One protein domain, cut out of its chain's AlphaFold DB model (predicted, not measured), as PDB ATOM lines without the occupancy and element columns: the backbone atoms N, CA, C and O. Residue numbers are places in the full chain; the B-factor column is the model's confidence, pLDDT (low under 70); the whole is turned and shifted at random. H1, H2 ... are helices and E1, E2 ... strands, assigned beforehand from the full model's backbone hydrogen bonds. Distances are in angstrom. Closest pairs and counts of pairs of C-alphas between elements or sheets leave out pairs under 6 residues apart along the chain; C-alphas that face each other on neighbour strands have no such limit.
ATOM      1  N   VAL A   2      19.321  40.773 -38.144       34.28
ATOM      2  CA  VAL A   2      19.571  39.802 -37.067       34.28
ATOM      3  C   VAL A   2      18.309  39.638 -36.223       34.28
ATOM      4  O   VAL A   2      17.999  40.486 -35.392       34.28
ATOM      5  N   ARG A   3      17.581  38.529 -36.406       41.06
ATOM      6  CA  ARG A   3      16.596  38.101 -35.404       41.06
ATOM      7  C   ARG A   3      17.361  37.585 -34.191       41.06
ATOM      8  O   ARG A   3      18.045  36.571 -34.288       41.06
ATOM      9  N   MET A   4      17.233  38.252 -33.048       50.12
ATOM     10  CA  MET A   4      17.613  37.643 -31.777       50.12
ATOM     11  C   MET A   4      16.652  36.490 -31.481       50.12
ATOM     12  O   MET A   4      15.522  36.720 -31.064       50.12
ATOM     13  N   ALA A   5      17.104  35.249 -31.668       56.53
ATOM     14  CA  ALA A   5      16.364  34.035 -31.307       56.53
ATOM     15  C   ALA A   5      16.350  33.771 -29.781       56.53
ATOM     16  O   ALA A   5      16.286  32.632 -29.329       56.53
ATOM     17  N   ASN A   6      16.420  34.835 -28.977       73.50
ATOM     18  CA  ASN A   6      16.299  34.768 -27.528       73.50
ATOM     19  C   ASN A   6      14.814  34.840 -27.163       73.50
ATOM     20  O   ASN A   6      14.089  35.690 -27.680       73.50
ATOM     21  N   LEU A   7      14.356  33.968 -26.264       88.12
ATOM     22  CA  LEU A   7      12.976  34.011 -25.784       88.12
ATOM     23  C   LEU A   7      12.730  35.339 -25.055       88.12
ATOM     24  O   LEU A   7      13.512  35.732 -24.188       88.12
ATOM     25  N   VAL A   8      11.634  36.021 -25.388       91.88
ATOM     26  CA  VAL A   8      11.233  37.286 -24.761       91.88
ATOM     27  C   VAL A   8       9.797  37.214 -24.262       91.88
ATOM     28  O   VAL A   8       8.959  36.554 -24.871       91.88
ATOM     29  N   HIS A   9       9.496  37.913 -23.168       92.50
ATOM     30  CA  HIS A   9       8.116  38.138 -22.743       92.50
ATOM     31  C   HIS A   9       7.931  39.531 -22.140       92.50
ATOM     32  O   HIS A   9       8.781  40.027 -21.396       92.50
ATOM     33  N   MET A  10       6.793  40.154 -22.442       92.12
ATOM     34  CA  MET A  10       6.307  41.336 -21.736       92.12
ATOM     35  C   MET A  10       5.415  40.881 -20.579       92.12
ATOM     36  O   MET A  10       4.533  40.046 -20.755       92.12
ATOM     37  N   THR A  11       5.644  41.417 -19.383       91.44
ATOM     38  CA  THR A  11       4.775  41.168 -18.222       91.44
ATOM     39  C   THR A  11       3.603  42.159 -18.192       91.44
ATOM     40  O   THR A  11       3.769  43.289 -18.651       91.44
ATOM     41  N   PRO A  12       2.454  41.833 -17.562       87.31
ATOM     42  CA  PRO A  12       1.329  42.771 -17.418       87.31
ATOM     43  C   PRO A  12       1.657  44.080 -16.676       87.31
ATOM     44  O   PRO A  12       0.899  45.037 -16.752       87.31
ATOM     45  N   ARG A  13       2.796  44.147 -15.969       87.50
ATOM     46  CA  ARG A  13       3.323  45.374 -15.336       87.50
ATOM     47  C   ARG A  13       4.206  46.215 -16.274       87.50
ATOM     48  O   ARG A  13       4.900  47.118 -15.815       87.50
ATOM     49  N   GLY A  14       4.246  45.891 -17.567       89.94
ATOM     50  CA  GLY A  14       5.038  46.605 -18.566       89.94
ATOM     51  C   GLY A  14       6.554  46.404 -18.445       89.94
ATOM     52  O   GLY A  14       7.314  47.236 -18.935       89.94
ATOM     53  N   ILE A  15       7.018  45.339 -17.780       94.19
ATOM     54  CA  ILE A  15       8.445  44.970 -17.745       94.19
ATOM     55  C   ILE A  15       8.718  43.945 -18.846       94.19
ATOM     56  O   ILE A  15       8.144  42.850 -18.801       94.19
ATOM     57  N   LEU A  16       9.601  44.284 -19.792       94.75
ATOM     58  CA  LEU A  16      10.093  43.355 -20.816       94.75
ATOM     59  C   LEU A  16      11.252  42.540 -20.242       94.75
ATOM     60  O   LEU A  16      12.159  43.093 -19.613       94.75
ATOM     61  N   ARG A  17      11.239  41.230 -20.485       94.25
ATOM     62  CA  ARG A  17      12.288  40.301 -20.061       94.25
ATOM     63  C   ARG A  17      12.810  39.479 -21.229       94.25
ATOM     64  O   ARG A  17      12.028  38.990 -22.042       94.25
ATOM     65  N   VAL A  18      14.125  39.290 -21.252       92.69
ATOM     66  CA  VAL A  18      14.861  38.439 -22.194       92.69
ATOM     67  C   VAL A  18      15.403  37.235 -21.427       92.69
ATOM     68  O   VAL A  18      15.935  37.385 -20.327       92.69
ATOM     69  N   PHE A  19      15.263  36.041 -21.994       91.50
ATOM     70  CA  PHE A  19      15.907  34.842 -21.476       91.50
ATOM     71  C   PHE A  19      17.403  34.853 -21.808       91.50
ATOM     72  O   PHE A  19      17.796  35.108 -22.946       91.50
ATOM     73  N   SER A  20      18.228  34.535 -20.817       88.62
ATOM     74  CA  SER A  20      19.657  34.282 -20.963       88.62
ATOM     75  C   SER A  20      19.959  32.862 -20.500       88.62
ATOM     76  O   SER A  20      19.558  32.474 -19.404       88.62
ATOM     77  N   ALA A  21      20.694  32.096 -21.307       84.88
ATOM     78  CA  ALA A  21      21.146  30.752 -20.937       84.88
ATOM     79  C   ALA A  21      22.230  30.760 -19.836       84.88
ATOM     80  O   ALA A  21      22.519  29.720 -19.246       84.88
ATOM     81  N   GLN A  22      22.809  31.930 -19.527       82.19
ATOM     82  CA  GLN A  22      23.747  32.096 -18.415       82.19
ATOM     83  C   GLN A  22      23.141  31.604 -17.088       82.19
ATOM     84  O   GLN A  22      21.941  31.763 -16.835       82.19
ATOM     85  N   PHE A  23      23.999  31.058 -16.221       77.88
ATOM     86  CA  PHE A  23      23.660  30.602 -14.863       77.88
ATOM     87  C   PHE A  23      22.553  29.529 -14.801       77.88
ATOM     88  O   PHE A  23      21.805  29.468 -13.831       77.88
ATOM     89  N   GLY A  24      22.450  28.681 -15.832       81.56
ATOM     90  CA  GLY A  24      21.450  27.607 -15.908       81.56
ATOM     91  C   GLY A  24      20.080  28.043 -16.443       81.56
ATOM     92  O   GLY A  24      19.142  27.253 -16.417       81.56
ATOM     93  N   GLY A  25      19.965  29.275 -16.949       88.38
ATOM     94  CA  GLY A  25      18.725  29.837 -17.482       88.38
ATOM     95  C   GLY A  25      18.110  30.877 -16.549       88.38
ATOM     96  O   GLY A  25      17.660  30.571 -15.448       88.38
ATOM     97  N   SER A  26      18.053  32.129 -17.000       91.19
ATOM     98  CA  SER A  26      17.555  33.263 -16.216       91.19
ATOM     99  C   SER A  26      16.765  34.259 -17.071       91.19
ATOM    100  O   SER A  26      17.008  34.410 -18.266       91.19
ATOM    101  N   TRP A  27      15.799  34.955 -16.463       93.12
ATOM    102  CA  TRP A  27      14.975  35.974 -17.129       93.12
ATOM    103  C   TRP A  27      15.390  37.378 -16.688       93.12
ATOM    104  O   TRP A  27      15.014  37.842 -15.609       93.12
ATOM    105  N   LEU A  28      16.148  38.067 -17.538       93.38
ATOM    106  CA  LEU A  28      16.707  39.387 -17.258       93.38
ATOM    107  C   LEU A  28      15.733  40.491 -17.703       93.38
ATOM    108  O   LEU A  28      15.279  40.462 -18.849       93.38
ATOM    109  N   PRO A  29      15.384  41.470 -16.845       94.38
ATOM    110  CA  PRO A  29      14.560  42.607 -17.245       94.38
ATOM    111  C   PRO A  29      15.396  43.626 -18.035       94.38
ATOM    112  O   PRO A  29      16.422  44.092 -17.547       94.38
ATOM    113  N   VAL A  30      14.939  43.990 -19.235       94.31
ATOM    114  CA  VAL A  30      15.687  44.838 -20.193       94.31
ATOM    115  C   VAL A  30      14.957  46.127 -20.595       94.31
ATOM    116  O   VAL A  30      15.477  46.907 -21.386       94.31
ATOM    117  N   PHE A  31      13.740  46.341 -20.091       95.00
ATOM    118  CA  PHE A  31      12.980  47.587 -20.243       95.00
ATOM    119  C   PHE A  31      11.845  47.654 -19.218       95.00
ATOM    120  O   PHE A  31      11.356  46.626 -18.737       95.00
ATOM    121  N   SER A  32      11.397  48.871 -18.907       93.56
ATOM    122  CA  SER A  32      10.296  49.137 -17.987       93.56
ATOM    123  C   SER A  32       9.402  50.261 -18.520       93.56
ATOM    124  O   SER A  32       9.774  51.432 -18.487       93.56
ATOM    125  N   SER A  33       8.189  49.906 -18.954       91.69
ATOM    126  CA  SER A  33       7.155  50.837 -19.436       91.69
ATOM    127  C   SER A  33       6.884  51.964 -18.441       91.69
ATOM    128  O   SER A  33       6.651  53.095 -18.847       91.69
ATOM    129  N   THR A  34       6.948  51.684 -17.136       90.00
ATOM    130  CA  THR A  34       6.723  52.681 -16.080       90.00
ATOM    131  C   THR A  34       7.854  53.703 -15.946       90.00
ATOM    132  O   THR A  34       7.588  54.793 -15.450       90.00
ATOM    133  N   LYS A  35       9.078  53.384 -16.402       88.94
ATOM    134  CA  LYS A  35      10.202  54.335 -16.515       88.94
ATOM    135  C   LYS A  35      10.220  55.090 -17.856       88.94
ATOM    136  O   LYS A  35      10.833  56.147 -17.926       88.94
ATOM    137  N   ALA A  36       9.591  54.545 -18.904       89.75
ATOM    138  CA  ALA A  36       9.625  55.096 -20.266       89.75
ATOM    139  C   ALA A  36       8.404  55.958 -20.643       89.75
ATOM    140  O   ALA A  36       8.529  56.858 -21.472       89.75
ATOM    141  N   ARG A  37       7.231  55.684 -20.052       89.62
ATOM    142  CA  ARG A  37       5.983  56.428 -20.293       89.62
ATOM    143  C   ARG A  37       6.098  57.893 -19.859       89.62
ATOM    144  O   ARG A  37       6.698  58.189 -18.827       89.62
ATOM    145  N   LYS A  38       5.467  58.802 -20.604       90.00
ATOM    146  CA  LYS A  38       5.387  60.242 -20.276       90.00
ATOM    147  C   LYS A  38       4.187  60.585 -19.393       90.00
ATOM    148  O   LYS A  38       4.176  61.634 -18.757       90.00
ATOM    149  N   SER A  39       3.183  59.714 -19.363       89.44
ATOM    150  CA  SER A  39       1.945  59.851 -18.590       89.44
ATOM    151  C   SER A  39       1.559  58.520 -17.936       89.44
ATOM    152  O   SER A  39       2.065  57.470 -18.327       89.44
ATOM    153  N   GLU A  40       0.707  58.525 -16.907       87.56
ATOM    154  CA  GLU A  40       0.363  57.276 -16.204       87.56
ATOM    155  C   GLU A  40      -0.513  56.338 -17.046       87.56
ATOM    156  O   GLU A  40      -0.302  55.125 -17.016       87.56
ATOM    157  N   ASP A  41      -1.403  56.920 -17.852       88.31
ATOM    158  CA  ASP A  41      -2.322  56.263 -18.793       88.31
ATOM    159  C   ASP A  41      -1.647  55.618 -20.018       88.31
ATOM    160  O   ASP A  41      -2.322  55.033 -20.866       88.31
ATOM    161  N   GLU A  42      -0.330  55.757 -20.159       90.81
ATOM    162  CA  GLU A  42       0.433  55.392 -21.352       90.81
ATOM    163  C   GLU A  42       1.130  54.036 -21.186       90.81
ATOM    164  O   GLU A  42       1.909  53.794 -20.256       90.81
ATOM    165  N   SER A  43       0.844  53.138 -22.127       89.69
ATOM    166  CA  SER A  43       1.299  51.750 -22.150       89.69
ATOM    167  C   SER A  43       1.947  51.398 -23.494       89.69
ATOM    168  O   SER A  43       1.666  52.014 -24.522       89.69
ATOM    169  N   HIS A  44       2.848  50.414 -23.483       92.44
ATOM    170  CA  HIS A  44       3.692  50.075 -24.631       92.44
ATOM    171  C   HIS A  44       3.365  48.680 -25.166       92.44
ATOM    172  O   HIS A  44       3.794  47.669 -24.602       92.44
ATOM    173  N   TRP A  45       2.646  48.617 -26.287       92.12
ATOM    174  CA  TRP A  45       2.373  47.369 -26.993       92.12
ATOM    175  C   TRP A  45       3.581  46.980 -27.853       92.12
ATOM    176  O   TRP A  45       3.792  47.532 -28.934       92.12
ATOM    177  N   VAL A  46       4.420  46.065 -27.364       92.88
ATOM    178  CA  VAL A  46       5.649  45.653 -28.065       92.88
ATOM    179  C   VAL A  46       5.326  44.803 -29.296       92.88
ATOM    180  O   VAL A  46       4.619  43.805 -29.213       92.88
ATOM    181  N   VAL A  47       5.892  45.203 -30.435       93.19
ATOM    182  CA  VAL A  47       5.784  44.539 -31.744       93.19
ATOM    183  C   VAL A  47       7.078  43.791 -32.088       93.19
ATOM    184  O   VAL A  47       7.041  42.771 -32.773       93.19
ATOM    185  N   GLY A  48       8.230  44.261 -31.599       91.56
ATOM    186  CA  GLY A  48       9.523  43.604 -31.787       91.56
ATOM    187  C   GLY A  48      10.666  44.289 -31.035       91.56
ATOM    188  O   GLY A  48      10.458  45.263 -30.312       91.56
ATOM    189  N   LEU A  49      11.882  43.779 -31.229       91.69
ATOM    190  CA  LEU A  49      13.127  44.326 -30.686       91.69
ATOM    191  C   LEU A  49      14.299  44.104 -31.656       91.69
ATOM    192  O   LEU A  49      14.255  43.189 -32.481       91.69
ATOM    193  N   ASP A  50      15.344  44.914 -31.514       89.00
ATOM    194  CA  ASP A  50      16.698  44.612 -31.991       89.00
ATOM    195  C   ASP A  50      17.666  44.494 -30.789       89.00
ATOM    196  O   ASP A  50      17.226  44.201 -29.677       89.00
ATOM    197  N   ALA A  51      18.976  44.657 -30.995       83.56
ATOM    198  CA  ALA A  51      19.970  44.579 -29.922       83.56
ATOM    199  C   ALA A  51      19.876  45.714 -28.885       83.56
ATOM    200  O   ALA A  51      20.193  45.497 -27.715       83.56
ATOM    201  N   ASN A  52      19.438  46.903 -29.310       87.62
ATOM    202  CA  ASN A  52      19.438  48.134 -28.518       87.62
ATOM    203  C   ASN A  52      18.044  48.772 -28.398       87.62
ATOM    204  O   ASN A  52      17.852  49.613 -27.525       87.62
ATOM    205  N   ASN A  53      17.079  48.409 -29.250       93.00
ATOM    206  CA  ASN A  53      15.784  49.082 -29.348       93.00
ATOM    207  C   ASN A  53      14.586  48.138 -29.186       93.00
ATOM    208  O   ASN A  53      14.612  46.973 -29.583       93.00
ATOM    209  N   ILE A  54      13.485  48.701 -28.694       93.56
ATOM    210  CA  ILE A  54      12.131  48.151 -28.735       93.56
ATOM    211  C   ILE A  54      11.332  48.880 -29.808       93.56
ATOM    212  O   ILE A  54      11.275  50.108 -29.832       93.56
ATOM    213  N   PHE A  55      10.628  48.105 -30.627       94.56
ATOM    214  CA  PHE A  55       9.624  48.581 -31.569       94.56
ATOM    215  C   PHE A  55       8.245  48.322 -30.961       94.56
ATOM    216  O   PHE A  55       7.868  47.170 -30.734       94.56
ATOM    217  N   CYS A  56       7.494  49.377 -30.659       94.06
ATOM    218  CA  CYS A  56       6.222  49.289 -29.943       94.06
ATOM    219  C   CYS A  56       5.186  50.286 -30.469       94.06
ATOM    220  O   CYS A  56       5.512  51.203 -31.217       94.06
ATOM    221  N   ILE A  57       3.929  50.114 -30.079       94.19
ATOM    222  CA  ILE A  57       2.869  51.100 -30.283       94.19
ATOM    223  C   ILE A  57       2.512  51.697 -28.920       94.19
ATOM    224  O   ILE A  57       2.391  50.969 -27.934       94.19
ATOM    225  N   LEU A  58       2.355  53.020 -28.877       92.69
ATOM    226  CA  LEU A  58       1.869  53.742 -27.705       92.69
ATOM    227  C   LEU A  58       0.345  53.595 -27.618       92.69
ATOM    228  O   LEU A  58      -0.377  54.074 -28.493       92.69
ATOM    229  N   CYS A  59      -0.131  52.947 -26.560       90.31
ATOM    230  CA  CYS A  59      -1.546  52.745 -26.260       90.31
ATOM    231  C   CYS A  59      -1.937  53.594 -25.040       90.31
ATOM    232  O   CYS A  59      -1.118  53.806 -24.140       90.31
ATOM    233  N   LYS A  60      -3.173  54.107 -25.011       87.81
ATOM    234  CA  LYS A  60      -3.663  55.010 -23.960       87.81
ATOM    235  C   LYS A  60      -4.902  54.441 -23.280       87.81
ATOM    236  O   LYS A  60      -5.814  53.977 -23.958       87.81
ATOM    237  N   SER A  61      -4.941  54.563 -21.955       81.69
ATOM    238  CA  SER A  61      -6.103  54.276 -21.109       81.69
ATOM    239  C   SER A  61      -7.405  54.834 -21.719       81.69
ATOM    240  O   SER A  61      -7.408  55.987 -22.167       81.69
ATOM    241  N   PRO A  62      -8.503  54.054 -21.769       80.38
ATOM    242  CA  PRO A  62      -8.674  52.720 -21.178       80.38
ATOM    243  C   PRO A  62      -8.141  51.552 -22.037       80.38
ATOM    244  O   PRO A  62      -8.206  50.402 -21.609       80.38
ATOM    245  N   GLU A  63      -7.634  51.806 -23.247       79.25
ATOM    246  CA  GLU A  63      -7.289  50.761 -24.218       79.25
ATOM    247  C   GLU A  63      -5.811  50.347 -24.126       79.25
ATOM    248  O   GLU A  63      -4.902  51.038 -24.587       79.25
ATOM    249  N   CYS A  64      -5.564  49.159 -23.570       79.12
ATOM    250  CA  CYS A  64      -4.227  48.557 -23.451       79.12
ATOM    251  C   CYS A  64      -3.747  47.834 -24.731       79.12
ATOM    252  O   CYS A  64      -2.839  47.006 -24.661       79.12
ATOM    253  N   TYR A  65      -4.370  48.093 -25.884       88.00
ATOM    254  CA  TYR A  65      -4.058  47.483 -27.181       88.00
ATOM    255  C   TYR A  65      -4.227  48.514 -28.314       88.00
ATOM    256  O   TYR A  65      -4.937  49.504 -28.144       88.00
ATOM    257  N   PRO A  66      -3.578  48.331 -29.476       90.62
ATOM    258  CA  PRO A  66      -3.652  49.298 -30.567       90.62
ATOM    259  C   PRO A  66      -4.930  49.144 -31.405       90.62
ATOM    260  O   PRO A  66      -5.225  48.057 -31.904       90.62
ATOM    261  N   GLN A  67      -5.651  50.245 -31.641       88.56
ATOM    262  CA  GLN A  67      -6.721  50.287 -32.644       88.56
ATOM    263  C   GLN A  67      -6.146  50.083 -34.054       88.56
ATOM    264  O   GLN A  67      -5.110  50.648 -34.397       88.56
ATOM    265  N   VAL A  68      -6.814  49.291 -34.898       86.88
ATOM    266  CA  VAL A  68      -6.324  48.980 -36.258       86.88
ATOM    267  C   VAL A  68      -6.537  50.111 -37.273       86.88
ATOM    268  O   VAL A  68      -5.881  50.128 -38.315       86.88
ATOM    269  N   MET A  69      -7.448  51.044 -36.980       88.25
ATOM    270  CA  MET A  69      -7.819  52.180 -37.826       88.25
ATOM    271  C   MET A  69      -7.975  53.437 -36.951       88.25
ATOM    272  O   MET A  69      -8.785  53.393 -36.029       88.25
ATOM    273  N   PRO A  70      -7.264  54.551 -37.227       89.12
ATOM    274  CA  PRO A  70      -6.210  54.695 -38.236       89.12
ATOM    275  C   PRO A  70      -5.010  53.778 -37.951       89.12
ATOM    276  O   PRO A  70      -4.823  53.317 -36.830       89.12
ATOM    277  N   LYS A  71      -4.186  53.512 -38.973       92.12
ATOM    278  CA  LYS A  71      -3.012  52.635 -38.842       92.12
ATOM    279  C   LYS A  71      -2.097  53.118 -37.696       92.12
ATOM    280  O   LYS A  71      -1.632  54.258 -37.766       92.12
ATOM    281  N   PRO A  72      -1.754  52.260 -36.716       92.69
ATOM    282  CA  PRO A  72      -0.846  52.608 -35.631       92.69
ATOM    283  C   PRO A  72       0.512  53.161 -36.066       92.69
ATOM    284  O   PRO A  72       1.141  52.663 -37.006       92.69
ATOM    285  N   VAL A  73       0.999  54.146 -35.309       93.38
ATOM    286  CA  VAL A  73       2.362  54.674 -35.425       93.38
ATOM    287  C   VAL A  73       3.310  53.802 -34.605       93.38
ATOM    288  O   VAL A  73       3.131  53.636 -33.397       93.38
ATOM    289  N   LEU A  74       4.336  53.258 -35.260       94.62
ATOM    290  CA  LEU A  74       5.396  52.508 -34.596       94.62
ATOM    291  C   LEU A  74       6.376  53.482 -33.928       94.62
ATOM    292  O   LEU A  74       6.948  54.349 -34.584       94.62
ATOM    293  N   THR A  75       6.565  53.319 -32.625       95.19
ATOM    294  CA  THR A  75       7.490  54.076 -31.778       95.19
ATOM    295  C   THR A  75       8.715  53.218 -31.468       95.19
ATOM    296  O   THR A  75       8.590  52.020 -31.201       95.19
ATOM    297  N   ILE A  76       9.896  53.834 -31.506       95.81
ATOM    298  CA  ILE A  76      11.180  53.201 -31.184       95.81
ATOM    299  C   ILE A  76      11.650  53.743 -29.832       95.81
ATOM    300  O   ILE A  76      11.640  54.957 -29.631       95.81
ATOM    301  N   LEU A  77      12.033  52.856 -28.911       94.56
ATOM    302  CA  LEU A  77      12.531  53.192 -27.571       94.56
ATOM    303  C   LEU A  77      13.799  52.392 -27.257       94.56
ATOM    304  O   LEU A  77      13.923  51.252 -27.695       94.56
ATOM    305  N   GLU A  78      14.713  52.955 -26.471       93.69
ATOM    306  CA  GLU A  78      15.971  52.294 -26.100       93.69
ATOM    307  C   GLU A  78      15.767  51.220 -25.009       93.69
ATOM    308  O   GLU A  78      15.028  51.412 -24.034       93.69
ATOM    309  N   LEU A  79      16.447  50.080 -25.160       92.56
ATOM    310  CA  LEU A  79      16.548  49.031 -24.147       92.56
ATOM    311  C   LEU A  79      17.392  49.523 -22.966       92.56
ATOM    312  O   LEU A  79      18.536  49.952 -23.111       92.56
ATOM    313  N   SER A  80      16.834  49.423 -21.765       93.31
ATOM    314  CA  SER A  80      17.499  49.822 -20.529       93.31
ATOM    315  C   SER A  80      17.120  48.894 -19.381       93.31
ATOM    316  O   SER A  80      15.947  48.682 -19.056       93.31
ATOM    317  N   PHE A  81      18.140  48.346 -18.726       93.69
ATOM    318  CA  PHE A  81      17.968  47.571 -17.510       93.69
ATOM    319  C   PHE A  81      17.334  48.481 -16.449       93.69
ATOM    320  O   PHE A  81      17.831  49.584 -16.203       93.69
ATOM    321  N   PRO A  82      16.255  48.055 -15.767       92.50
ATOM    322  CA  PRO A  82      15.623  48.848 -14.723       92.50
ATOM    323  C   PRO A  82      16.429  48.765 -13.415       92.50
ATOM    324  O   PRO A  82      15.902  48.376 -12.376       92.50
ATOM    325  N   LEU A  83      17.704  49.160 -13.474       91.44
ATOM    326  CA  LEU A  83      18.642  49.190 -12.356       91.44
ATOM    327  C   LEU A  83      18.157  50.114 -11.224       91.44
ATOM    328  O   LEU A  83      17.288  50.981 -11.417       91.44
TER     329      LEU A  83
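What this domain is: This is residues 2 to 83 of the 370 residues of the protein "Mcl1_mid domain-containing protein" of Aegilops tauschii subsp. strangulata (UniProt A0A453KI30). Two small three-stranded sheets, E1 E2 E3 and E4 E5 E6, follow one another along the longest axis and join only loosely, with the one short helix H1 between them in the chain. The hairpin link of E2 and E3 makes one end of the long outline and the long link from E5 to E6 the other, while residues 79 to 83 run back from E6 past E3. The printed part has 82 residues, with six named strands and one named helix in the order E1 E2 E3 H1 E4 E5 E6, and its class is mostly strand. The sheets' orders are E1 - E2 - E3 and E4 - E5 - E6, each antiparallel throughout, and the second is strongly twisted. The whole is compact, with a radius of gyration of the C-alphas of 13.3 A, yet elongated, spanning 43 by 27 by 18 A.

How they stand to each other: E1, residues 8 to 10, and E2, residues 15 to 20, form an antiparallel hairpin with 163 degrees between their directions; N 9 and O 17 are 3.0 A apart, within hydrogen-bond range. E2 forms a second hairpin with E3, residues 26 to 32, antiparallel at 148 degrees, where N 20 and O 26 are within hydrogen-bond range at 2.8 A. These three strands are a meander, each strand the antiparallel neighbour of the one before, with E1 and E3 as edge strands. H1, residues 33 to 36, only just is on this sheet, with 5 pairs of C-alphas within 10 A, and only grazes it with residues 33 to 35. H1 also only grazes the second sheet, with residues 33 to 36; the closest C-alphas of H1 and E4, residues 42 to 49, are those of Ser 33 and His 44, 6.3 A apart. H1 is too short for any O i to N i+4 pair, and its one O i to N i+3 pair is within range. E4 and E5, residues 53 to 60, form an antiparallel hairpin at 148 degrees, with N 47 and O 55 2.8 A apart. E5 and E6, residues 74 to 78, form another at 124 degrees, with N 54 and O 77 2.8 A apart, and E4 E5 E6 is a second meander. Between the sheets, the closest C-alphas of E1 and E4 are those of Met 10 and Val 46, 7.7 A apart. E3 and E6 are only just apart, with their closest C-alphas at 8.1 A, and E2 is apart from E4, E5 and E6.

Where its parts are: E1 starts at C-alpha 8, (11.233, 37.286, -24.761), and measures 7.1 A from first to last C-alpha. E2 is 15.8 A long and E3 17.5 A, and H1, Ser 33 to Ala 36, follows E3 directly and measures 5.0 A. E4 starts at C-alpha 42, (0.433, 55.392, -21.352), is 19.3 A long and bends by 55 degrees at residue 46. E5 is 21.0 A long. E6 is 13.6 A long and ends at C-alpha 78, (15.971, 52.294, -26.100).

The domain as a whole: The two C-alphas farthest apart are those of Phe 23 and Pro 70, 44.9 A. The printed part, residues 2 to 83, has no cut, and its first and last C-alphas are 26.5 A apart. The link from E5 to E6 is long, 13 residues, 61 to 73, whose C-alphas lie 13 to 22 A from the mean of all C-alphas; the other links are tight. The mean pLDDT of the printed part is 87.9, and residues 2 to 5 are under 70.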